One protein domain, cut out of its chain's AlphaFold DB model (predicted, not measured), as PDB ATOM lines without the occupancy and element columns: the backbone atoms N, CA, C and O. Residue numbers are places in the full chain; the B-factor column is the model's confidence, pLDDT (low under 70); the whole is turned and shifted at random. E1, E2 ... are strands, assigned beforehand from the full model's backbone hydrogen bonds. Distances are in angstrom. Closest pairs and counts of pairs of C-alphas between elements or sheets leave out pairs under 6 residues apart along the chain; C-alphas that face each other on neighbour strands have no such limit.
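Overview. This is residues 13 to 175 and 196 to 205 of the 213 residues of an uncharacterized protein of marine sediment metagenome (UniProt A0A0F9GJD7). With little regular structure, a small closed barrel, E2 to E6, stands at one end and a strongly twisted sheet, E1-E7-E9-E8, at the other. The 173 printed residues hold nine named strands, E1 to E9 along the chain, and no named helix: all strand, 50 residues. Barrel mixed, sheet antiparallel; compact, radius of gyration of the C-alphas 16.2 A, spans 50 by 31 by 30 A.

Arrangement. From E1, residues 13 to 17, cross to E7, 109 to 113, by N 13 and O 112, 2.8 A, within hydrogen-bond range; then to E9, 201 to 204, by N 201 and O 113, 2.9 A, and edge strand E8, 163 to 168, by N 166 and O 202, 2.7 A. Round the barrel run E2, 28 to 33, E4, 58 to 61, E3, 43 to 47, E5, 71 to 78, and E6, 98 to 104; N 59 and O 31, N 47 and O 58, N 72 and O 44, N 102 and O 77, N 30 and O 101 are each 2.8 A apart.

Along the chain. Find C-alpha 13 at (180.610, 170.494, 203.694); E9 ends at C-alpha 204, (189.236, 163.781, 209.325). E6 measures 19.2 A.

Size, cuts and confidence. Residues 176 to 195 are cut out, a gap of 8.1 A between C-alphas 175 and 196. Links E5 to E6 and E7 to E8 are long. pLDDT is under 70 in 49 residues, among them 48 to 70.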
ATOM      1  N   ILE A  13     180.127 169.359 204.490       88.50
ATOM      2  CA  ILE A  13     180.610 170.494 203.694       88.50
ATOM      3  C   ILE A  13     182.138 170.565 203.800       88.50
ATOM      4  O   ILE A  13     182.651 170.805 204.884       88.50
ATOM      5  N   PRO A  14     182.901 170.392 202.709       86.31
ATOM      6  CA  PRO A  14     184.348 170.604 202.731       86.31
ATOM      7  C   PRO A  14     184.712 172.030 203.174       86.31
ATOM      8  O   PRO A  14     184.233 172.995 202.578       86.31
ATOM      9  N   VAL A  15     185.573 172.166 204.187       85.31
ATOM     10  CA  VAL A  15     186.004 173.473 204.730       85.31
ATOM     11  C   VAL A  15     187.514 173.678 204.758       85.31
ATOM     12  O   VAL A  15     187.968 174.815 204.864       85.31
ATOM     13  N   GLY A  16     188.313 172.620 204.630       82.56
ATOM     14  CA  GLY A  16     189.765 172.745 204.707       82.56
ATOM     15  C   GLY A  16     190.478 171.406 204.753       82.56
ATOM     16  O   GLY A  16     189.926 170.384 204.347       82.56
ATOM     17  N   THR A  17     191.697 171.425 205.279       82.50
ATOM     18  CA  THR A  17     192.488 170.228 205.562       82.50
ATOM     19  C   THR A  17     193.127 170.306 206.954       82.50
ATOM     20  O   THR A  17     193.381 171.410 207.444       82.50
ATOM     21  N   THR A  18     193.380 169.166 207.615       79.44
ATOM     22  CA  THR A  18     193.914 169.143 209.001       79.44
ATOM     23  C   THR A  18     195.281 169.815 209.143       79.44
ATOM     24  O   THR A  18     195.622 170.297 210.220       79.44
ATOM     25  N   ASP A  19     196.059 169.868 208.060       80.31
ATOM     26  CA  ASP A  19     197.385 170.492 207.999       80.31
ATOM     27  C   ASP A  19     197.339 172.016 207.778       80.31
ATOM     28  O   ASP A  19     198.384 172.661 207.675       80.31
ATOM     29  N   GLY A  20     196.140 172.605 207.689       75.25
ATOM     30  CA  GLY A  20     195.945 174.035 207.449       75.25
ATOM     31  C   GLY A  20     196.277 174.479 206.024       75.25
ATOM     32  O   GLY A  20     196.276 175.682 205.743       75.25
ATOM     33  N   SER A  21     196.561 173.544 205.111       78.81
ATOM     34  CA  SER A  21     196.722 173.877 203.703       78.81
ATOM     35  C   SER A  21     195.399 174.430 203.145       78.81
ATOM     36  O   SER A  21     194.314 173.991 203.538       78.81
ATOM     37  N   PRO A  22     195.435 175.432 202.251       67.88
ATOM     38  CA  PRO A  22     194.208 175.923 201.651       67.88
ATOM     39  C   PRO A  22     193.569 174.796 200.841       67.88
ATOM     40  O   PRO A  22     194.180 174.263 199.912       67.88
ATOM     41  N   TRP A  23     192.312 174.469 201.139       69.75
ATOM     42  CA  TRP A  23     191.518 173.637 200.246       69.75
ATOM     43  C   TRP A  23     191.266 174.424 198.952       69.75
ATOM     44  O   TRP A  23     190.396 175.286 198.880       69.75
ATOM     45  N   GLN A  24     192.055 174.141 197.910       75.62
ATOM     46  CA  GLN A  24     192.019 174.865 196.627       75.62
ATOM     47  C   GLN A  24     190.814 174.495 195.742       75.62
ATOM     48  O   GLN A  24     190.866 174.654 194.522       75.62
ATOM     49  N   GLY A  25     189.747 173.930 196.319       73.56
ATOM     50  CA  GLY A  25     188.579 173.489 195.559       73.56
ATOM     51  C   GLY A  25     188.894 172.394 194.536       73.56
ATOM     52  O   GLY A  25     188.234 172.321 193.504       73.56
ATOM     53  N   SER A  26     189.920 171.570 194.774       81.25
ATOM     54  CA  SER A  26     190.273 170.484 193.857       81.25
ATOM     55  C   SER A  26     189.157 169.440 193.838       81.25
ATOM     56  O   SER A  26     188.828 168.853 194.870       81.25
ATOM     57  N   LEU A  27     188.567 169.229 192.661       87.25
ATOM     58  CA  LEU A  27     187.482 168.276 192.442       87.25
ATOM     59  C   LEU A  27     187.967 167.137 191.560       87.25
ATOM     60  O   LEU A  27     188.567 167.354 190.505       87.25
ATOM     61  N   ARG A  28     187.627 165.914 191.952       85.81
ATOM     62  CA  ARG A  28     187.804 164.727 191.128       85.81
ATOM     63  C   ARG A  28     186.474 164.345 190.498       85.81
ATOM     64  O   ARG A  28     185.463 164.227 191.187       85.81
ATOM     65  N   ARG A  29     186.480 164.132 189.183       88.62
ATOM     66  CA  ARG A  29     185.344 163.520 188.492       88.62
ATOM     67  C   ARG A  29     185.365 162.018 188.762       88.62
ATOM     68  O   ARG A  29     186.344 161.346 188.439       88.62
ATOM     69  N   CYS A  30     184.293 161.524 189.361       86.44
ATOM     70  CA  CYS A  30     184.082 160.124 189.702       86.44
ATOM     71  C   CYS A  30     182.822 159.613 189.004       86.44
ATOM     72  O   CYS A  30     181.945 160.393 188.634       86.44
ATOM     73  N   ARG A  31     182.737 158.295 188.847       87.06
ATOM     74  CA  ARG A  31     181.576 157.624 188.265       87.06
ATOM     75  C   ARG A  31     180.656 157.209 189.396       87.06
ATOM     76  O   ARG A  31     181.110 156.698 190.412       87.06
ATOM     77  N   HIS A  32     179.369 157.401 189.205       86.25
ATOM     78  CA  HIS A  32     178.322 156.911 190.077       86.25
ATOM     79  C   HIS A  32     177.462 155.937 189.270       86.25
ATOM     80  O   HIS A  32     176.857 156.315 188.265       86.25
ATOM     81  N   ASP A  33     177.473 154.669 189.673       81.81
ATOM     82  CA  ASP A  33     176.661 153.618 189.063       81.81
ATOM     83  C   ASP A  33     175.331 153.449 189.807       81.81
ATOM     84  O   ASP A  33     175.195 153.824 190.969       81.81
ATOM     85  N   ALA A  34     174.344 152.870 189.124       76.44
ATOM     86  CA  ALA A  34     173.025 152.610 189.685       76.44
ATOM     87  C   ALA A  34     173.088 151.770 190.976       76.44
ATOM     88  O   ALA A  34     173.827 150.788 191.057       76.44
ATOM     89  N   GLY A  35     172.253 152.117 191.959       78.38
ATOM     90  CA  GLY A  35     172.150 151.393 193.231       78.38
ATOM     91  C   GLY A  35     171.557 152.235 194.359       78.38
ATOM     92  O   GLY A  35     170.592 151.819 194.997       78.38
ATOM     93  N   ALA A  36     172.067 153.451 194.547       85.12
ATOM     94  CA  ALA A  36     171.571 154.411 195.532       85.12
ATOM     95  C   ALA A  36     171.566 155.824 194.943       85.12
ATOM     96  O   ALA A  36     172.262 156.099 193.973       85.12
ATOM     97  N   ASN A  37     170.747 156.721 195.490       88.94
ATOM     98  CA  ASN A  37     170.876 158.134 195.145       88.94
ATOM     99  C   ASN A  37     172.129 158.676 195.840       88.94
ATOM    100  O   ASN A  37     172.401 158.308 196.984       88.94
ATOM    101  N   LEU A  38     172.847 159.569 195.165       89.19
ATOM    102  CA  LEU A  38     174.000 160.259 195.728       89.19
ATOM    103  C   LEU A  38     173.736 161.763 195.740       89.19
ATOM    104  O   LEU A  38     173.621 162.395 194.690       89.19
ATOM    105  N   PHE A  39     173.608 162.328 196.928       91.88
ATOM    106  CA  PHE A  39     173.258 163.715 197.187       91.88
ATOM    107  C   PHE A  39     174.497 164.559 197.472       91.88
ATOM    108  O   PHE A  39     175.565 164.058 197.826       91.88
ATOM    109  N   ARG A  40     174.352 165.876 197.337       92.50
ATOM    110  CA  ARG A  40     175.394 166.809 197.758       92.50
ATOM    111  C   ARG A  40     175.603 166.711 199.261       92.50
ATOM    112  O   ARG A  40     174.641 166.829 200.012       92.50
ATOM    113  N   GLY A  41     176.857 166.558 199.662       89.56
ATOM    114  CA  GLY A  41     177.258 166.350 201.045       89.56
ATOM    115  C   GLY A  41     177.331 164.879 201.440       89.56
ATOM    116  O   GLY A  41     177.781 164.585 202.543       89.56
ATOM    117  N   ASP A  42     176.946 163.941 200.565       88.75
ATOM    118  CA  ASP A  42     177.111 162.522 200.862       88.75
ATOM    119  C   ASP A  42     178.591 162.152 200.933       88.75
ATOM    120  O   ASP A  42     179.400 162.473 200.053       88.75
ATOM    121  N   LYS A  43     178.905 161.401 201.984       84.56
ATOM    122  CA  LYS A  43     180.117 160.602 202.088       84.56
ATOM    123  C   LYS A  43     180.163 159.586 200.953       84.56
ATOM    124  O   LYS A  43     179.171 158.923 200.646       84.56
ATOM    125  N   VAL A  44     181.328 159.469 200.328       82.75
ATOM    126  CA  VAL A  44     181.559 158.489 199.269       82.75
ATOM    127  C   VAL A  44     182.626 157.492 199.670       82.75
ATOM    128  O   VAL A  44     183.599 157.848 200.328       82.75
ATOM    129  N   VAL A  45     182.469 156.258 199.205       80.06
ATOM    130  CA  VAL A  45     183.479 155.192 199.291       80.06
ATOM    131  C   VAL A  45     183.862 154.721 197.900       80.06
ATOM    132  O   VAL A  45     183.113 154.928 196.942       80.06
ATOM    133  N   HIS A  46     185.010 154.057 197.777       77.19
ATOM    134  CA  HIS A  46     185.323 153.306 196.566       77.19
ATOM    135  C   HIS A  46     184.288 152.197 196.346       77.19
ATOM    136  O   HIS A  46     183.999 151.404 197.237       77.19
ATOM    137  N   ALA A  47     183.747 152.134 195.139       74.31
ATOM    138  CA  ALA A  47     182.832 151.103 194.688       74.31
ATOM    139  C   ALA A  47     183.333 150.518 193.360       74.31
ATOM    140  O   ALA A  47     184.024 151.188 192.595       74.31
ATOM    141  N   GLY A  48     182.978 149.263 193.080       66.44
ATOM    142  CA  GLY A  48     183.198 148.622 191.780       66.44
ATOM    143  C   GLY A  48     184.657 148.541 191.301       66.44
ATOM    144  O   GLY A  48     185.605 148.523 192.080       66.44
ATOM    145  N   THR A  49     184.826 148.430 189.981       61.56
ATOM    146  CA  THR A  49     186.123 148.305 189.293       61.56
ATOM    147  C   THR A  49     186.416 149.575 188.497       61.56
ATOM    148  O   THR A  49     185.503 150.186 187.946       61.56
ATOM    149  N   ALA A  50     187.691 149.962 188.400       58.34
ATOM    150  CA  ALA A  50     188.111 151.099 187.585       58.34
ATOM    151  C   ALA A  50     187.641 150.962 186.125       58.34
ATOM    152  O   ALA A  50     187.723 149.888 185.526       58.34
ATOM    153  N   VAL A  51     187.188 152.068 185.536       62.06
ATOM    154  CA  VAL A  51     186.713 152.104 184.148       62.06
ATOM    155  C   VAL A  51     187.817 152.634 183.229       62.06
ATOM    156  O   VAL A  51     188.506 153.603 183.554       62.06
ATOM    157  N   ALA A  52     187.996 152.006 182.064       49.59
ATOM    158  CA  ALA A  52     188.932 152.475 181.042       49.59
ATOM    159  C   ALA A  52     188.516 153.869 180.529       49.59
ATOM    160  O   ALA A  52     187.358 154.072 180.172       49.59
ATOM    161  N   GLY A  53     189.454 154.825 180.486       51.22
ATOM    162  CA  GLY A  53     189.182 156.207 180.051       51.22
ATOM    163  C   GLY A  53     189.690 157.315 180.985       51.22
ATOM    164  O   GLY A  53     189.595 158.484 180.626       51.22
ATOM    165  N   GLY A  54     190.292 156.964 182.128       48.19
ATOM    166  CA  GLY A  54     190.995 157.896 183.025       48.19
ATOM    167  C   GLY A  54     190.259 158.154 184.342       48.19
ATOM    168  O   GLY A  54     189.038 158.129 184.357       48.19
ATOM    169  N   PHE A  55     191.032 158.341 185.428       50.44
ATOM    170  CA  PHE A  55     190.753 158.778 186.823       50.44
ATOM    171  C   PHE A  55     189.402 158.497 187.511       50.44
ATOM    172  O   PHE A  55     189.194 158.968 188.634       50.44
ATOM    173  N   THR A  56     188.527 157.690 186.930       56.94
ATOM    174  CA  THR A  56     187.132 157.586 187.337       56.94
ATOM    175  C   THR A  56     186.964 156.376 188.245       56.94
ATOM    176  O   THR A  56     186.640 155.271 187.819       56.94
ATOM    177  N   VAL A  57     187.290 156.589 189.514       61.72
ATOM    178  CA  VAL A  57     186.889 155.703 190.604       61.72
ATOM    179  C   VAL A  57     185.360 155.690 190.642       61.72
ATOM    180  O   VAL A  57     184.748 156.761 190.589       61.72
ATOM    181  N   THR A  58     184.748 154.507 190.711       65.44
ATOM    182  CA  THR A  58     183.312 154.420 190.984       65.44
ATOM    183  C   THR A  58     183.085 154.695 192.469       65.44
ATOM    184  O   THR A  58     183.853 154.239 193.316       65.44
ATOM    185  N   VAL A  59     182.066 155.488 192.782       67.06
ATOM    186  CA  VAL A  59     181.685 155.844 194.147       67.06
ATOM    187  C   VAL A  59     180.229 155.497 194.418       67.06
ATOM    188  O   VAL A  59     179.404 155.543 193.509       67.06
ATOM    189  N   SER A  60     179.919 155.165 195.667       62.19
ATOM    190  CA  SER A  60     178.552 154.952 196.154       62.19
ATOM    191  C   SER A  60     178.342 155.708 197.460       62.19
ATOM    192  O   SER A  60     179.300 155.907 198.213       62.19
ATOM    193  N   ASN A  61     177.087 156.076 197.739       65.19
ATOM    194  CA  ASN A  61     176.680 156.412 199.099       65.19
ATOM    195  C   ASN A  61     176.790 155.145 199.960       65.19
ATOM    196  O   ASN A  61     176.515 154.029 199.503       65.19
ATOM    197  N   THR A  62     177.219 155.320 201.194       59.94
ATOM    198  CA  THR A  62     177.307 154.275 202.210       59.94
ATOM    199  C   THR A  62     176.075 154.277 203.093       59.94
ATOM    200  O   THR A  62     175.843 155.236 203.832       59.94
ATOM    201  N   ALA A  63     175.342 153.168 203.080       52.44
ATOM    202  CA  ALA A  63     174.348 152.859 204.094       52.44
ATOM    203  C   ALA A  63     174.950 151.846 205.084       52.44
ATOM    204  O   ALA A  63     175.150 150.695 204.708       52.44
ATOM    205  N   ASN A  64     175.195 152.288 206.324       44.88
ATOM    206  CA  ASN A  64     175.654 151.509 207.488       44.88
ATOM    207  C   ASN A  64     177.021 150.793 207.384       44.88
ATOM    208  O   ASN A  64     177.441 150.328 206.329       44.88
ATOM    209  N   GLY A  65     177.697 150.658 208.533       47.38
ATOM    210  CA  GLY A  65     178.850 149.759 208.707       47.38
ATOM    211  C   GLY A  65     180.172 150.239 208.103       47.38
ATOM    212  O   GLY A  65     181.003 149.418 207.723       47.38
ATOM    213  N   ILE A  66     180.361 151.554 207.989       56.00
ATOM    214  CA  ILE A  66     181.619 152.142 207.524       56.00
ATOM    215  C   ILE A  66     182.665 151.920 208.608       56.00
ATOM    216  O   ILE A  66     182.607 152.525 209.672       56.00
ATOM    217  N   THR A  67     183.624 151.044 208.339       53.94
ATOM    218  CA  THR A  67     184.817 150.923 209.172       53.94
ATOM    219  C   THR A  67     185.750 152.101 208.905       53.94
ATOM    220  O   THR A  67     185.766 152.635 207.787       53.94
ATOM    221  N   ASP A  68     186.545 152.467 209.910       55.22
ATOM    222  CA  ASP A  68     187.591 153.493 209.834       55.22
ATOM    223  C   ASP A  68     188.349 153.480 208.485       55.22
ATOM    224  O   ASP A  68     188.696 152.421 207.947       55.22
ATOM    225  N   GLY A  69     188.545 154.666 207.904       57.16
ATOM    226  CA  GLY A  69     189.312 154.873 206.670       57.16
ATOM    227  C   GLY A  69     188.637 154.482 205.350       57.16
ATOM    228  O   GLY A  69     189.272 154.597 204.303       57.16
ATOM    229  N   SER A  70     187.378 154.026 205.349       69.12
ATOM    230  CA  SER A  70     186.717 153.608 204.098       69.12
ATOM    231  C   SER A  70     186.060 154.745 203.314       69.12
ATOM    232  O   SER A  70     185.942 154.631 202.091       69.12
ATOM    233  N   ILE A  71     185.686 155.852 203.969       77.81
ATOM    234  CA  ILE A  71     185.268 157.072 203.263       77.81
ATOM    235  C   ILE A  71     186.469 157.542 202.429       77.81
ATOM    236  O   ILE A  71     187.606 157.527 202.902       77.81
ATOM    237  N   VAL A  72     186.231 158.013 201.204       78.38
ATOM    238  CA  VAL A  72     187.268 158.518 200.277       78.38
ATOM    239  C   VAL A  72     187.070 159.980 199.880       78.38
ATOM    240  O   VAL A  72     187.908 160.561 199.187       78.38
ATOM    241  N   GLY A  73     185.957 160.582 200.302       82.94
ATOM    242  CA  GLY A  73     185.662 161.989 200.073       82.94
ATOM    243  C   GLY A  73     184.193 162.344 200.277       82.94
ATOM    244  O   GLY A  73     183.396 161.530 200.748       82.94
ATOM    245  N   ILE A  74     183.837 163.550 199.832       87.88
ATOM    246  CA  ILE A  74     182.470 164.085 199.847       87.88
ATOM    247  C   ILE A  74     182.021 164.440 198.429       87.88
ATOM    248  O   ILE A  74     182.747 165.110 197.685       87.88
ATOM    249  N   MET A  75     180.811 164.029 198.050       90.38
ATOM    250  CA  MET A  75     180.178 164.460 196.804       90.38
ATOM    251  C   MET A  75     179.731 165.922 196.917       90.38
ATOM    252  O   MET A  75     178.984 166.286 197.823       90.38
ATOM    253  N   VAL A  76     180.154 166.772 195.976       91.88
ATOM    254  CA  VAL A  76     179.802 168.205 195.976       91.88
ATOM    255  C   VAL A  76     178.809 168.598 194.886       91.88
ATOM    256  O   VAL A  76     178.066 169.566 195.054       91.88
ATOM    257  N   ALA A  77     178.782 167.883 193.759       91.19
ATOM    258  CA  ALA A  77     177.823 168.141 192.688       91.19
ATOM    259  C   ALA A  77     177.711 166.962 191.710       91.19
ATOM    260  O   ALA A  77     178.717 166.309 191.422       91.19
ATOM    261  N   PRO A  78     176.532 166.722 191.111       90.31
ATOM    262  CA  PRO A  78     176.437 165.899 189.916       90.31
ATOM    263  C   PRO A  78     177.020 166.654 188.712       90.31
ATOM    264  O   PRO A  78     176.909 167.879 188.608       90.31
ATOM    265  N   VAL A  79     177.624 165.930 187.772       88.81
ATOM    266  CA  VAL A  79     178.006 166.495 186.478       88.81
ATOM    267  C   VAL A  79     176.786 166.474 185.570       88.81
ATOM    268  O   VAL A  79     176.304 165.420 185.165       88.81
ATOM    269  N   VAL A  80     176.305 167.662 185.225       84.94
ATOM    270  CA  VAL A  80     175.133 167.826 184.364       84.94
ATOM    271  C   VAL A  80     175.556 167.848 182.899       84.94
ATOM    272  O   VAL A  80     176.387 168.664 182.489       84.94
ATOM    273  N   ASN A  81     174.932 167.000 182.083       80.62
ATOM    274  CA  ASN A  81     174.987 167.125 180.635       80.62
ATOM    275  C   ASN A  81     173.817 167.996 180.162       80.62
ATOM    276  O   ASN A  81     172.698 167.519 180.005       80.62
ATOM    277  N   ARG A  82     174.094 169.266 179.848       78.88
ATOM    278  CA  ARG A  82     173.070 170.223 179.383       78.88
ATOM    279  C   ARG A  82     172.402 169.851 178.053       78.88
ATOM    280  O   ARG A  82     171.410 170.463 177.683       78.88
ATOM    281  N   ALA A  83     172.934 168.874 177.317       80.69
ATOM    282  CA  ALA A  83     172.268 168.329 176.135       80.69
ATOM    283  C   ALA A  83     171.198 167.275 176.483       80.69
ATOM    284  O   ALA A  83     170.505 166.799 175.586       80.69
ATOM    285  N   SER A  84     171.070 166.883 177.756       75.19
ATOM    286  CA  SER A  84     170.167 165.829 178.205       75.19
ATOM    287  C   SER A  84     169.495 166.182 179.535       75.19
ATOM    288  O   SER A  84     170.094 166.077 180.607       75.19
ATOM    289  N   ALA A  85     168.209 166.537 179.459       71.62
ATOM    290  CA  ALA A  85     167.392 166.925 180.613       71.62
ATOM    291  C   ALA A  85     167.281 165.828 181.689       71.62
ATOM    292  O   ALA A  85     167.030 166.128 182.849       71.62
ATOM    293  N   VAL A  86     167.525 164.557 181.344       68.25
ATOM    294  CA  VAL A  86     167.525 163.448 182.318       68.25
ATOM    295  C   VAL A  86     168.711 163.491 183.284       68.25
ATOM    296  O   VAL A  86     168.732 162.706 184.217       68.25
ATOM    297  N   THR A  87     169.700 164.359 183.050       66.19
ATOM    298  CA  THR A  87     170.838 164.578 183.963       66.19
ATOM    299  C   THR A  87     170.697 165.866 184.779       66.19
ATOM    300  O   THR A  87     171.542 166.162 185.625       66.19
ATOM    301  N   GLU A  88     169.635 166.642 184.541       72.25
ATOM    302  CA  GLU A  88     169.324 167.867 185.276       72.25
ATOM    303  C   GLU A  88     168.504 167.530 186.522       72.25
ATOM    304  O   GLU A  88     167.276 167.584 186.540       72.25
ATOM    305  N   HIS A  89     169.212 167.176 187.589       70.44
ATOM    306  CA  HIS A  89     168.628 166.984 188.911       70.44
ATOM    307  C   HIS A  89     168.996 168.154 189.827       70.44
ATOM    308  O   HIS A  89     170.081 168.728 189.681       70.44
ATOM    309  N   PRO A  90     168.136 168.514 190.798       76.31
ATOM    310  CA  PRO A  90     168.466 169.521 191.794       76.31
ATOM    311  C   PRO A  90     169.563 168.965 192.702       76.31
ATOM    312  O   PRO A  90     169.272 168.373 193.721       76.31
ATOM    313  N   GLY A  91     170.834 169.088 192.318       83.88
ATOM    314  CA  GLY A  91     171.975 168.848 193.204       83.88
ATOM    315  C   GLY A  91     172.313 167.402 193.582       83.88
ATOM    316  O   GLY A  91     173.238 167.242 194.370       83.88
ATOM    317  N   TYR A  92     171.648 166.381 193.032       90.75
ATOM    318  CA  TYR A  92     171.940 164.966 193.311       90.75
ATOM    319  C   TYR A  92     172.125 164.137 192.033       90.75
ATOM    320  O   TYR A  92     171.756 164.560 190.941       90.75
ATOM    321  N   SER A  93     172.706 162.948 192.163       89.81
ATOM    322  CA  SER A  93     172.803 161.937 191.115       89.81
ATOM    323  C   SER A  93     171.837 160.783 191.415       89.81
ATOM    324  O   SER A  93     171.857 160.252 192.531       89.81
ATOM    325  N   PRO A  94     170.965 160.396 190.469       88.81
ATOM    326  CA  PRO A  94     169.936 159.397 190.715       88.81
ATOM    327  C   PRO A  94     170.521 157.987 190.806       88.81
ATOM    328  O   PRO A  94     171.547 157.679 190.205       88.81
ATOM    329  N   ASN A  95     169.787 157.097 191.470       86.81
ATOM    330  CA  ASN A  95     170.093 155.671 191.603       86.81
ATOM    331  C   ASN A  95     169.954 154.858 190.306       86.81
ATOM    332  O   ASN A  95     169.934 153.628 190.354       86.81
ATOM    333  N   SER A  96     169.819 155.524 189.160       84.19
ATOM    334  CA  SER A  96     169.571 154.899 187.868       84.19
ATOM    335  C   SER A  96     170.586 155.374 186.836       84.19
ATOM    336  O   SER A  96     170.988 156.540 186.809       84.19
ATOM    337  N   GLY A  97     170.985 154.441 185.973       80.75
ATOM    338  CA  GLY A  97     172.007 154.675 184.963       80.75
ATOM    339  C   GLY A  97     173.412 154.834 185.546       80.75
ATOM    340  O   GLY A  97     173.689 154.466 186.684       80.75
ATOM    341  N   THR A  98     174.301 155.366 184.715       84.50
ATOM    342  CA  THR A  98     175.665 155.727 185.093       84.50
ATOM    343  C   THR A  98     175.807 157.226 184.911       84.50
ATOM    344  O   THR A  98     175.578 157.743 183.817       84.50
ATOM    345  N   ASN A  99     176.198 157.905 185.978       84.88
ATOM    346  CA  ASN A  99     176.325 159.350 186.029       84.88
ATOM    347  C   ASN A  99     177.737 159.728 186.461       84.88
ATOM    348  O   ASN A  99     178.394 158.980 187.178       84.88
ATOM    349  N   ASP A 100     178.185 160.912 186.070       88.12
ATOM    350  CA  ASP A 100     179.420 161.465 186.605       88.12
ATOM    351  C   ASP A 100     179.102 162.426 187.747       88.12
ATOM    352  O   ASP A 100     178.120 163.171 187.708       88.12
ATOM    353  N   VAL A 101     179.953 162.426 188.764       89.50
ATOM    354  CA  VAL A 101     179.845 163.290 189.941       89.50
ATOM    355  C   VAL A 101     181.192 163.931 190.242       89.50
ATOM    356  O   VAL A 101     182.248 163.425 189.862       89.50
ATOM    357  N   LEU A 102     181.155 165.074 190.912       90.75
ATOM    358  CA  LEU A 102     182.327 165.772 191.414       90.75
ATOM    359  C   LEU A 102     182.468 165.468 192.901       90.75
ATOM    360  O   LEU A 102     181.532 165.671 193.677       90.75
ATOM    361  N   VAL A 103     183.644 164.983 193.274       87.75
ATOM    362  CA  VAL A 103     183.987 164.575 194.634       87.75
ATOM    363  C   VAL A 103     185.214 165.347 195.086       87.75
ATOM    364  O   VAL A 103     186.190 165.470 194.343       87.75
ATOM    365  N   VAL A 104     185.182 165.835 196.320       88.00
ATOM    366  CA  VAL A 104     186.384 166.301 197.010       88.00
ATOM    367  C   VAL A 104     187.029 165.098 197.672       88.00
ATOM    368  O   VAL A 104     186.451 164.519 198.586       88.00
ATOM    369  N   THR A 105     188.209 164.719 197.190       80.56
ATOM    370  CA  THR A 105     189.007 163.629 197.758       80.56
ATOM    371  C   THR A 105     190.256 164.226 198.393       80.56
ATOM    372  O   THR A 105     191.072 164.810 197.675       80.56
ATOM    373  N   ALA A 106     190.428 164.077 199.702       71.06
ATOM    374  CA  ALA A 106     191.687 164.375 200.373       71.06
ATOM    375  C   ALA A 106     191.834 163.467 201.604       71.06
ATOM    376  O   ALA A 106     190.844 163.254 202.300       71.06
ATOM    377  N   PRO A 107     193.041 162.941 201.875       68.81
ATOM    378  CA  PRO A 107     193.290 162.091 203.041       68.81
ATOM    379  C   PRO A 107     193.242 162.864 204.364       68.81
ATOM    380  O   PRO A 107     193.246 162.262 205.419       68.81
ATOM    381  N   ASN A 108     193.252 164.193 204.314       75.94
ATOM    382  CA  ASN A 108     193.208 165.066 205.477       75.94
ATOM    383  C   ASN A 108     192.037 166.053 205.402       75.94
ATOM    384  O   ASN A 108     192.146 167.177 205.890       75.94
ATOM    385  N   LEU A 109     190.970 165.682 204.684       79.88
ATOM    386  CA  LEU A 109     189.833 166.555 204.420       79.88
ATOM    387  C   LEU A 109     189.152 166.947 205.726       79.88
ATOM    388  O   LEU A 109     188.812 166.080 206.511       79.88
ATOM    389  N   LEU A 110     188.887 168.239 205.900       85.12
ATOM    390  CA  LEU A 110     188.010 168.745 206.942       85.12
ATOM    391  C   LEU A 110     186.620 168.952 206.365       85.12
ATOM    392  O   LEU A 110     186.437 169.748 205.437       85.12
ATOM    393  N   ILE A 111     185.652 168.243 206.930       84.94
ATOM    394  CA  ILE A 111     184.237 168.382 206.588       84.94
ATOM    395  C   ILE A 111     183.499 168.978 207.760       84.94
ATOM    396  O   ILE A 111     183.767 168.615 208.885       84.94
ATOM    397  N   LEU A 112     182.570 169.858 207.472       87.00
ATOM    398  CA  LEU A 112     181.735 170.562 208.409       87.00
ATOM    399  C   LEU A 112     180.345 169.890 208.340       87.00
ATOM    400  O   LEU A 112     179.758 169.859 207.260       87.00
ATOM    401  N   THR A 113     179.871 169.293 209.439       86.12
ATOM    402  CA  THR A 113     178.611 168.508 209.533       86.12
ATOM    403  C   THR A 113     177.924 168.693 210.885       86.12
ATOM    404  O   THR A 113     178.591 169.098 211.823       86.12
ATOM    405  N   GLN A 114     176.630 168.404 210.978       84.50
ATOM    406  CA  GLN A 114     175.801 168.530 212.180       84.50
ATOM    407  C   GLN A 114     175.781 167.225 213.011       84.50
ATOM    408  O   GLN A 114     175.868 166.143 212.437       84.50
ATOM    409  N   GLU A 115     175.629 167.326 214.337       83.44
ATOM    410  CA  GLU A 115     175.228 166.219 215.233       83.44
ATOM    411  C   GLU A 115     173.698 165.976 215.234       83.44
ATOM    412  O   GLU A 115     172.920 166.918 215.080       83.44
ATOM    413  N   ASP A 116     173.275 164.728 215.440       81.19
ATOM    414  CA  ASP A 116     171.887 164.252 215.305       81.19
ATOM    415  C   ASP A 116     170.962 164.512 216.507       81.19
ATOM    416  O   ASP A 116     169.752 164.295 216.418       81.19
ATOM    417  N   ASN A 117     171.507 165.010 217.623       77.94
ATOM    418  CA  ASN A 117     170.752 165.385 218.820       77.94
ATOM    419  C   ASN A 117     169.913 164.218 219.415       77.94
ATOM    420  O   ASN A 117     168.864 164.458 220.023       77.94
ATOM    421  N   ASP A 118     170.358 162.963 219.252       77.12
ATOM    422  CA  ASP A 118     169.696 161.760 219.806       77.12
ATOM    423  C   ASP A 118     170.321 161.283 221.140       77.12
ATOM    424  O   ASP A 118     169.771 160.423 221.831       77.12
ATOM    425  N   GLY A 119     171.449 161.877 221.552       70.38
ATOM    426  CA  GLY A 119     172.161 161.574 222.797       70.38
ATOM    427  C   GLY A 119     172.543 162.805 223.623       70.38
ATOM    428  O   GLY A 119     171.930 163.870 223.520       70.38
ATOM    429  N   ASP A 120     173.571 162.643 224.463       75.94
ATOM    430  CA  ASP A 120     174.253 163.800 225.041       75.94
ATOM    431  C   ASP A 120     174.986 164.555 223.911       75.94
ATOM    432  O   ASP A 120     175.441 163.922 222.951       75.94
ATOM    433  N   PRO A 121     175.054 165.896 223.967       75.38
ATOM    434  CA  PRO A 121     175.753 166.682 222.958       75.38
ATOM    435  C   PRO A 121     177.246 166.419 223.004       75.38
ATOM    436  O   PRO A 121     177.791 166.224 224.091       75.38
ATOM    437  N   ILE A 122     177.906 166.516 221.853       77.25
ATOM    438  CA  ILE A 122     179.354 166.335 221.788       77.25
ATOM    439  C   ILE A 122     180.052 167.469 222.559       77.25
ATOM    440  O   ILE A 122     179.886 168.657 222.246       77.25
ATOM    441  N   GLU A 123     180.838 167.108 223.573       76.94
ATOM    442  CA  GLU A 123     181.513 168.041 224.480       76.94
ATOM    443  C   GLU A 123     182.970 168.322 224.038       76.94
ATOM    444  O   GLU A 123     183.552 167.664 223.169       76.94
ATOM    445  N   PHE A 124     183.583 169.374 224.596       75.00
ATOM    446  CA  PHE A 124     184.936 169.806 224.205       75.00
ATOM    447  C   PHE A 124     186.027 168.765 224.497       75.00
ATOM    448  O   PHE A 124     187.067 168.770 223.835       75.00
ATOM    449  N   ASP A 125     185.823 167.889 225.477       76.81
ATOM    450  CA  ASP A 125     186.768 166.841 225.868       76.81
ATOM    451  C   ASP A 125     186.781 165.640 224.905       76.81
ATOM    452  O   ASP A 125     187.788 164.930 224.815       76.81
ATOM    453  N   GLU A 126     185.715 165.460 224.125       77.31
ATOM    454  CA  GLU A 126     185.597 164.429 223.090       77.31
ATOM    455  C   GLU A 126     186.315 164.820 221.789       77.31
ATOM    456  O   GLU A 126     186.673 163.957 220.973       77.31
ATOM    457  N   VAL A 127     186.609 166.115 221.619       76.75
ATOM    458  CA  VAL A 127     187.369 166.650 220.487       76.75
ATOM    459  C   VAL A 127     188.759 166.010 220.431       76.75
ATOM    460  O   VAL A 127     189.560 166.076 221.361       76.75
ATOM    461  N   GLY A 128     189.074 165.385 219.298       71.00
ATOM    462  CA  GLY A 128     190.348 164.715 219.044       71.00
ATOM    463  C   GLY A 128     190.498 163.339 219.700       71.00
ATOM    464  O   GLY A 128     191.474 162.650 219.393       71.00
ATOM    465  N   GLN A 129     189.552 162.915 220.549       69.12
ATOM    466  CA  GLN A 129     189.600 161.629 221.254       69.12
ATOM    467  C   GLN A 129     188.592 160.616 220.714       69.12
ATOM    468  O   GLN A 129     188.964 159.466 220.473       69.12
ATOM    469  N   ALA A 130     187.341 161.030 220.507       67.62
ATOM    470  CA  ALA A 130     186.284 160.139 220.056       67.62
ATOM    471  C   ALA A 130     186.314 159.980 218.530       67.62
ATOM    472  O   ALA A 130     186.297 160.959 217.776       67.62
ATOM    473  N   SER A 131     186.328 158.734 218.061       75.38
ATOM    474  CA  SER A 131     185.750 158.445 216.748       75.38
ATOM    475  C   SER A 131     184.220 158.492 216.886       75.38
ATOM    476  O   SER A 131     183.688 158.285 217.972       75.38
ATOM    477  N   ILE A 132     183.473 158.815 215.843       80.12
ATOM    478  CA  ILE A 132     182.011 158.948 215.941       80.12
ATOM    479  C   ILE A 132     181.387 158.298 214.716       80.12
ATOM    480  O   ILE A 132     181.935 158.391 213.614       80.12
ATOM    481  N   ASP A 133     180.284 157.587 214.926       82.12
ATOM    482  CA  ASP A 133     179.459 157.077 213.843       82.12
ATOM    483  C   ASP A 133     178.645 158.194 213.183       82.12
ATOM    484  O   ASP A 133     178.626 159.357 213.588       82.12
ATOM    485  N   VAL A 134     178.017 157.844 212.070       81.69
ATOM    486  CA  VAL A 134     177.203 158.767 211.286       81.69
ATOM    487  C   VAL A 134     175.841 158.156 211.037       81.69
ATOM    488  O   VAL A 134     175.737 156.977 210.686       81.69
ATOM    489  N   THR A 135     174.802 158.977 211.129       83.56
ATOM    490  CA  THR A 135     173.431 158.539 210.883       83.56
ATOM    491  C   THR A 135     173.235 158.106 209.426       83.56
ATOM    492  O   THR A 135     173.986 158.462 208.502       83.56
ATOM    493  N   THR A 136     172.199 157.297 209.196       76.31
ATOM    494  CA  THR A 136     171.864 156.752 207.868       76.31
ATOM    495  C   THR A 136     170.640 157.384 207.223       76.31
ATOM    496  O   THR A 136     169.923 156.740 206.453       76.31
ATOM    497  N   THR A 137     170.390 158.654 207.514       81.62
ATOM    498  CA  THR A 137     169.258 159.379 206.944       81.62
ATOM    499  C   THR A 137     169.478 159.639 205.452       81.62
ATOM    500  O   THR A 137     170.530 160.105 205.010       81.62
ATOM    501  N   THR A 138     168.469 159.309 204.643       83.88
ATOM    502  CA  THR A 138     168.518 159.507 203.187       83.88
ATOM    503  C   THR A 138     168.323 160.981 202.839       83.88
ATOM    504  O   THR A 138     167.443 161.638 203.391       83.88
ATOM    505  N   GLY A 139     169.106 161.485 201.882       87.69
ATOM    506  CA  GLY A 139     168.963 162.849 201.372       87.69
ATOM    507  C   GLY A 139     167.643 163.116 200.634       87.69
ATOM    508  O   GLY A 139     166.857 162.216 200.324       87.69
ATOM    509  N   SER A 140     167.401 164.388 200.317       90.50
ATOM    510  CA  SER A 140     166.166 164.836 199.666       90.50
ATOM    511  C   SER A 140     166.348 165.016 198.163       90.50
ATOM    512  O   SER A 140     167.193 165.783 197.708       90.50
ATOM    513  N   THR A 141     165.499 164.371 197.362       91.56
ATOM    514  CA  THR A 141     165.465 164.557 195.898       91.56
ATOM    515  C   THR A 141     164.869 165.900 195.476       91.56
ATOM    516  O   THR A 141     164.972 166.272 194.310       91.56
ATOM    517  N   VAL A 142     164.256 166.639 196.407       91.06
ATOM    518  CA  VAL A 142     163.715 167.982 196.158       91.06
ATOM    519  C   VAL A 142     164.813 169.035 196.294       91.06
ATOM    520  O   VAL A 142     164.923 169.916 195.445       91.06
ATOM    521  N   THR A 143     165.632 168.952 197.347       90.50
ATOM    522  CA  THR A 143     166.702 169.931 197.612       90.50
ATOM    523  C   THR A 143     168.058 169.505 197.050       90.50
ATOM    524  O   THR A 143     168.905 170.359 196.790       90.50
ATOM    525  N   GLY A 144     168.273 168.202 196.861       90.56
ATOM    526  CA  GLY A 144     169.557 167.629 196.460       90.56
ATOM    527  C   GLY A 144     170.563 167.444 197.574       90.56
ATOM    528  O   GLY A 144     171.729 167.190 197.281       90.56
ATOM    529  N   ILE A 145     170.142 167.656 198.815       91.12
ATOM    530  CA  ILE A 145     171.023 167.751 199.975       91.12
ATOM    531  C   ILE A 145     170.985 166.420 200.731       91.12
ATOM    532  O   ILE A 145     169.914 165.831 200.908       91.12
ATOM    533  N   ALA A 146     172.167 165.936 201.114       90.38
ATOM    534  CA  ALA A 146     172.349 164.788 201.991       90.38
ATOM    535  C   ALA A 146     171.785 165.081 203.384       90.38
ATOM    536  O   ALA A 146     171.712 166.234 203.783       90.38
ATOM    537  N   ALA A 147     171.398 164.049 204.128       89.38
ATOM    538  CA  ALA A 147     170.754 164.234 205.427       89.38
ATOM    539  C   ALA A 147     171.460 163.497 206.572       89.38
ATOM    540  O   ALA A 147     170.887 163.363 207.642       89.38
ATOM    541  N   TRP A 148     172.669 162.978 206.346       85.25
ATOM    542  CA  TRP A 148     173.415 162.309 207.407       85.25
ATOM    543  C   TRP A 148     174.014 163.325 208.383       85.25
ATOM    544  O   TRP A 148     174.338 164.451 208.003       85.25
ATOM    545  N   GLU A 149     174.182 162.878 209.617       87.25
ATOM    546  CA  GLU A 149     174.646 163.644 210.774       87.25
ATOM    547  C   GLU A 149     175.630 162.791 211.577       87.25
ATOM    548  O   GLU A 149     175.799 161.603 211.290       87.25
ATOM    549  N   LEU A 150     176.309 163.388 212.549       84.56
ATOM    550  CA  LEU A 150     177.114 162.670 213.531       84.56
ATOM    551  C   LEU A 150     176.208 162.095 214.609       84.56
ATOM    552  O   LEU A 150     175.378 162.819 215.147       84.56
ATOM    553  N   ASP A 151     176.390 160.814 214.906       84.31
ATOM    554  CA  ASP A 151     175.612 160.113 215.922       84.31
ATOM    555  C   ASP A 151     176.205 160.396 217.305       84.31
ATOM    556  O   ASP A 151     177.210 159.783 217.697       84.31
ATOM    557  N   SER A 152     175.616 161.350 218.032       81.69
ATOM    558  CA  SER A 152     176.170 161.805 219.312       81.69
ATOM    559  C   SER A 152     176.154 160.700 220.373       81.69
ATOM    560  O   SER A 152     177.014 160.664 221.251       81.69
ATOM    561  N   SER A 153     175.277 159.697 220.232       82.25
ATOM    562  CA  SER A 153     175.225 158.537 221.131       82.25
ATOM    563  C   SER A 153     176.454 157.619 221.028       82.25
ATOM    564  O   SER A 153     176.690 156.783 221.908       82.25
ATOM    565  N   THR A 154     177.262 157.783 219.974       80.94
ATOM    566  CA  THR A 154     178.483 156.998 219.729       80.94
ATOM    567  C   THR A 154     179.778 157.729 220.079       80.94
ATOM    568  O   THR A 154     180.856 157.128 219.979       80.94
ATOM    569  N   ALA A 155     179.688 158.983 220.532       77.62
ATOM    570  CA  ALA A 155     180.815 159.785 220.991       77.62
ATOM    571  C   ALA A 155     181.409 159.178 222.273       77.62
ATOM    572  O   ALA A 155     181.018 159.459 223.395       77.62
ATOM    573  N   THR A 156     182.336 158.236 222.113       72.06
ATOM    574  CA  THR A 156     183.033 157.604 223.235       72.06
ATOM    575  C   THR A 156     184.497 157.409 222.878       72.06
ATOM    576  O   THR A 156     184.852 157.211 221.718       72.06
ATOM    577  N   SER A 157     185.379 157.383 223.877       63.12
ATOM    578  CA  SER A 157     186.823 157.178 223.668       63.12
ATOM    579  C   SER A 157     187.200 155.785 223.122       63.12
ATOM    580  O   SER A 157     188.379 155.502 222.927       63.12
ATOM    581  N   SER A 158     186.231 154.880 222.947       62.12
ATOM    582  CA  SER A 158     186.427 153.491 222.496       62.12
ATOM    583  C   SER A 158     185.692 153.138 221.202       62.12
ATOM    584  O   SER A 158     185.725 151.981 220.782       62.12
ATOM    585  N   SER A 159     184.989 154.089 220.599       65.00
ATOM    586  CA  SER A 159     184.263 153.881 219.346       65.00
ATOM    587  C   SER A 159     185.222 153.657 218.164       65.00
ATOM    588  O   SER A 159     186.384 154.067 218.166       65.00
ATOM    589  N   THR A 160     184.719 153.004 217.117       69.94
ATOM    590  CA  THR A 160     185.450 152.745 215.861       69.94
ATOM    591  C   THR A 160     184.815 153.467 214.675       69.94
ATOM    592  O   THR A 160     184.852 152.963 213.552       69.94
ATOM    593  N   GLY A 161     184.189 154.612 214.946       73.88
ATOM    594  CA  GLY A 161     183.461 155.380 213.947       73.88
ATOM    595  C   GLY A 161     184.352 155.881 212.800       73.88
ATOM    596  O   GLY A 161     185.565 156.039 212.974       73.88
ATOM    597  N   PRO A 162     183.776 156.129 211.614       75.50
ATOM    598  CA  PRO A 162     184.512 156.469 210.399       75.50
ATOM    599  C   PRO A 162     185.039 157.906 210.352       75.50
ATOM    600  O   PRO A 162     185.714 158.271 209.389       75.50
ATOM    601  N   VAL A 163     184.690 158.729 211.338       78.81
ATOM    602  CA  VAL A 163     185.084 160.133 211.435       78.81
ATOM    603  C   VAL A 163     185.525 160.458 212.853       78.81
ATOM    604  O   VAL A 163     185.097 159.822 213.811       78.81
ATOM    605  N   ARG A 164     186.377 161.471 212.993       80.81
ATOM    606  CA  ARG A 164     186.822 161.988 214.290       80.81
ATOM    607  C   ARG A 164     186.550 163.470 214.382       80.81
ATOM    608  O   ARG A 164     186.897 164.195 213.461       80.81
ATOM    609  N   VAL A 165     186.039 163.925 215.517       81.19
ATOM    610  CA  VAL A 165     185.836 165.350 215.776       81.19
ATOM    611  C   VAL A 165     187.170 166.077 215.932       81.19
ATOM    612  O   VAL A 165     188.003 165.695 216.746       81.19
ATOM    613  N   TYR A 166     187.355 167.158 215.185       81.69
ATOM    614  CA  TYR A 166     188.550 168.003 215.198       81.69
ATOM    615  C   TYR A 166     188.315 169.342 215.904       81.69
ATOM    616  O   TYR A 166     189.219 169.851 216.558       81.69
ATOM    617  N   ALA A 167     187.122 169.928 215.769       79.94
ATOM    618  CA  ALA A 167     186.748 171.172 216.437       79.94
ATOM    619  C   ALA A 167     185.228 171.366 216.452       79.94
ATOM    620  O   ALA A 167     184.556 170.990 215.491       79.94
ATOM    621  N   ILE A 168     184.738 172.029 217.501       78.25
ATOM    622  CA  ILE A 168     183.384 172.585 217.611       78.25
ATOM    623  C   ILE A 168     183.366 173.928 216.865       78.25
ATOM    624  O   ILE A 168     184.106 174.852 217.210       78.25
ATOM    625  N   TYR A 169     182.546 174.057 215.825       76.19
ATOM    626  CA  TYR A 169     182.465 175.282 215.024       76.19
ATOM    627  C   TYR A 169     181.649 176.368 215.736       76.19
ATOM    628  O   TYR A 169     180.499 176.167 216.137       76.19
ATOM    629  N   ASP A 170     182.259 177.541 215.878       72.69
ATOM    630  CA  ASP A 170     181.630 178.724 216.459       72.69
ATOM    631  C   ASP A 170     180.801 179.460 215.397       72.69
ATOM    632  O   ASP A 170     181.314 179.910 214.366       72.69
ATOM    633  N   ARG A 171     179.494 179.565 215.635       66.00
ATOM    634  CA  ARG A 171     178.543 180.236 214.751       66.00
ATOM    635  C   ARG A 171     177.548 181.019 215.621       66.00
ATOM    636  O   ARG A 171     177.130 180.506 216.648       66.00
ATOM    637  N   PRO A 172     177.097 182.223 215.219       66.38
ATOM    638  CA  PRO A 172     176.209 183.050 216.048       66.38
ATOM    639  C   PRO A 172     174.878 182.401 216.470       66.38
ATOM    640  O   PRO A 172     174.277 182.811 217.460       66.38
ATOM    641  N   ASP A 173     174.389 181.431 215.701       65.88
ATOM    642  CA  ASP A 173     173.200 180.614 215.967       65.88
ATOM    643  C   ASP A 173     173.538 179.193 216.446       65.88
ATOM    644  O   ASP A 173     172.657 178.339 216.441       65.88
ATOM    645  N   ASN A 174     174.784 178.975 216.880       64.94
ATOM    646  CA  ASN A 174     175.271 177.779 217.552       64.94
ATOM    647  C   ASN A 174     175.667 178.150 218.993       64.94
ATOM    648  O   ASN A 174     176.607 178.910 219.223       64.94
ATOM    649  N   ILE A 175     174.932 177.658 219.985       65.62
ATOM    650  CA  ILE A 175     175.443 177.582 221.366       65.62
ATOM    651  C   ILE A 175     176.590 176.534 221.372       65.62
ATOM    652  O   ILE A 175     176.732 175.773 220.431       65.62
ATOM    653  N   TRP A 196     170.993 171.886 223.524       29.64
ATOM    654  CA  TRP A 196     170.513 171.279 222.275       29.64
ATOM    655  C   TRP A 196     171.439 171.643 221.125       29.64
ATOM    656  O   TRP A 196     171.263 172.735 220.596       29.64
ATOM    657  N   LEU A 197     172.436 170.842 220.763       36.06
ATOM    658  CA  LEU A 197     173.460 171.325 219.844       36.06
ATOM    659  C   LEU A 197     174.023 170.301 218.884       36.06
ATOM    660  O   LEU A 197     175.168 169.903 219.027       36.06
ATOM    661  N   CYS A 198     173.315 170.146 217.763       36.53
ATOM    662  CA  CYS A 198     173.916 170.173 216.426       36.53
ATOM    663  C   CYS A 198     175.234 170.966 216.433       36.53
ATOM    664  O   CYS A 198     175.250 172.187 216.269       36.53
ATOM    665  N   THR A 199     176.351 170.278 216.641       36.47
ATOM    666  CA  THR A 199     177.651 170.913 216.563       36.47
ATOM    667  C   THR A 199     178.186 170.653 215.182       36.47
ATOM    668  O   THR A 199     178.236 169.533 214.687       36.47
ATOM    669  N   TRP A 200     178.556 171.747 214.548       37.34
ATOM    670  CA  TRP A 200     179.245 171.764 213.286       37.34
ATOM    671  C   TRP A 200     180.676 171.265 213.525       37.34
ATOM    672  O   TRP A 200     181.503 171.979 214.089       37.34
ATOM    673  N   LEU A 201     180.947 170.012 213.186       44.75
ATOM    674  CA  LEU A 201     182.175 169.332 213.589       44.75
ATOM    675  C   LEU A 201     183.053 169.105 212.382       44.75
ATOM    676  O   LEU A 201     182.578 168.696 211.324       44.75
ATOM    677  N   VAL A 202     184.334 169.396 212.563       46.03
ATOM    678  CA  VAL A 202     185.349 169.127 211.561       46.03
ATOM    679  C   VAL A 202     185.770 167.658 211.656       46.03
ATOM    680  O   VAL A 202     186.231 167.256 212.714       46.03
ATOM    681  N   ALA A 203     185.620 166.858 210.597       43.91
ATOM    682  CA  ALA A 203     185.984 165.435 210.617       43.91
ATOM    683  C   ALA A 203     187.100 165.057 209.640       43.91
ATOM    684  O   ALA A 203     187.018 165.455 208.485       43.91
ATOM    685  N   ASP A 204     188.096 164.290 210.112       44.41
ATOM    686  CA  ASP A 204     189.236 163.781 209.325       44.41
ATOM    687  C   ASP A 204     188.989 162.359 208.788       44.41
ATOM    688  O   ASP A 204     188.323 161.544 209.427       44.41
ATOM    689  N   GLN A 205     189.567 162.059 207.625       49.00
ATOM    690  CA  GLN A 205     189.500 160.773 206.942       49.00
ATOM    691  C   GLN A 205     190.898 160.151 206.766       49.00
ATOM    692  O   GLN A 205     191.352 160.034 205.629       49.00
TER     693      GLN A 205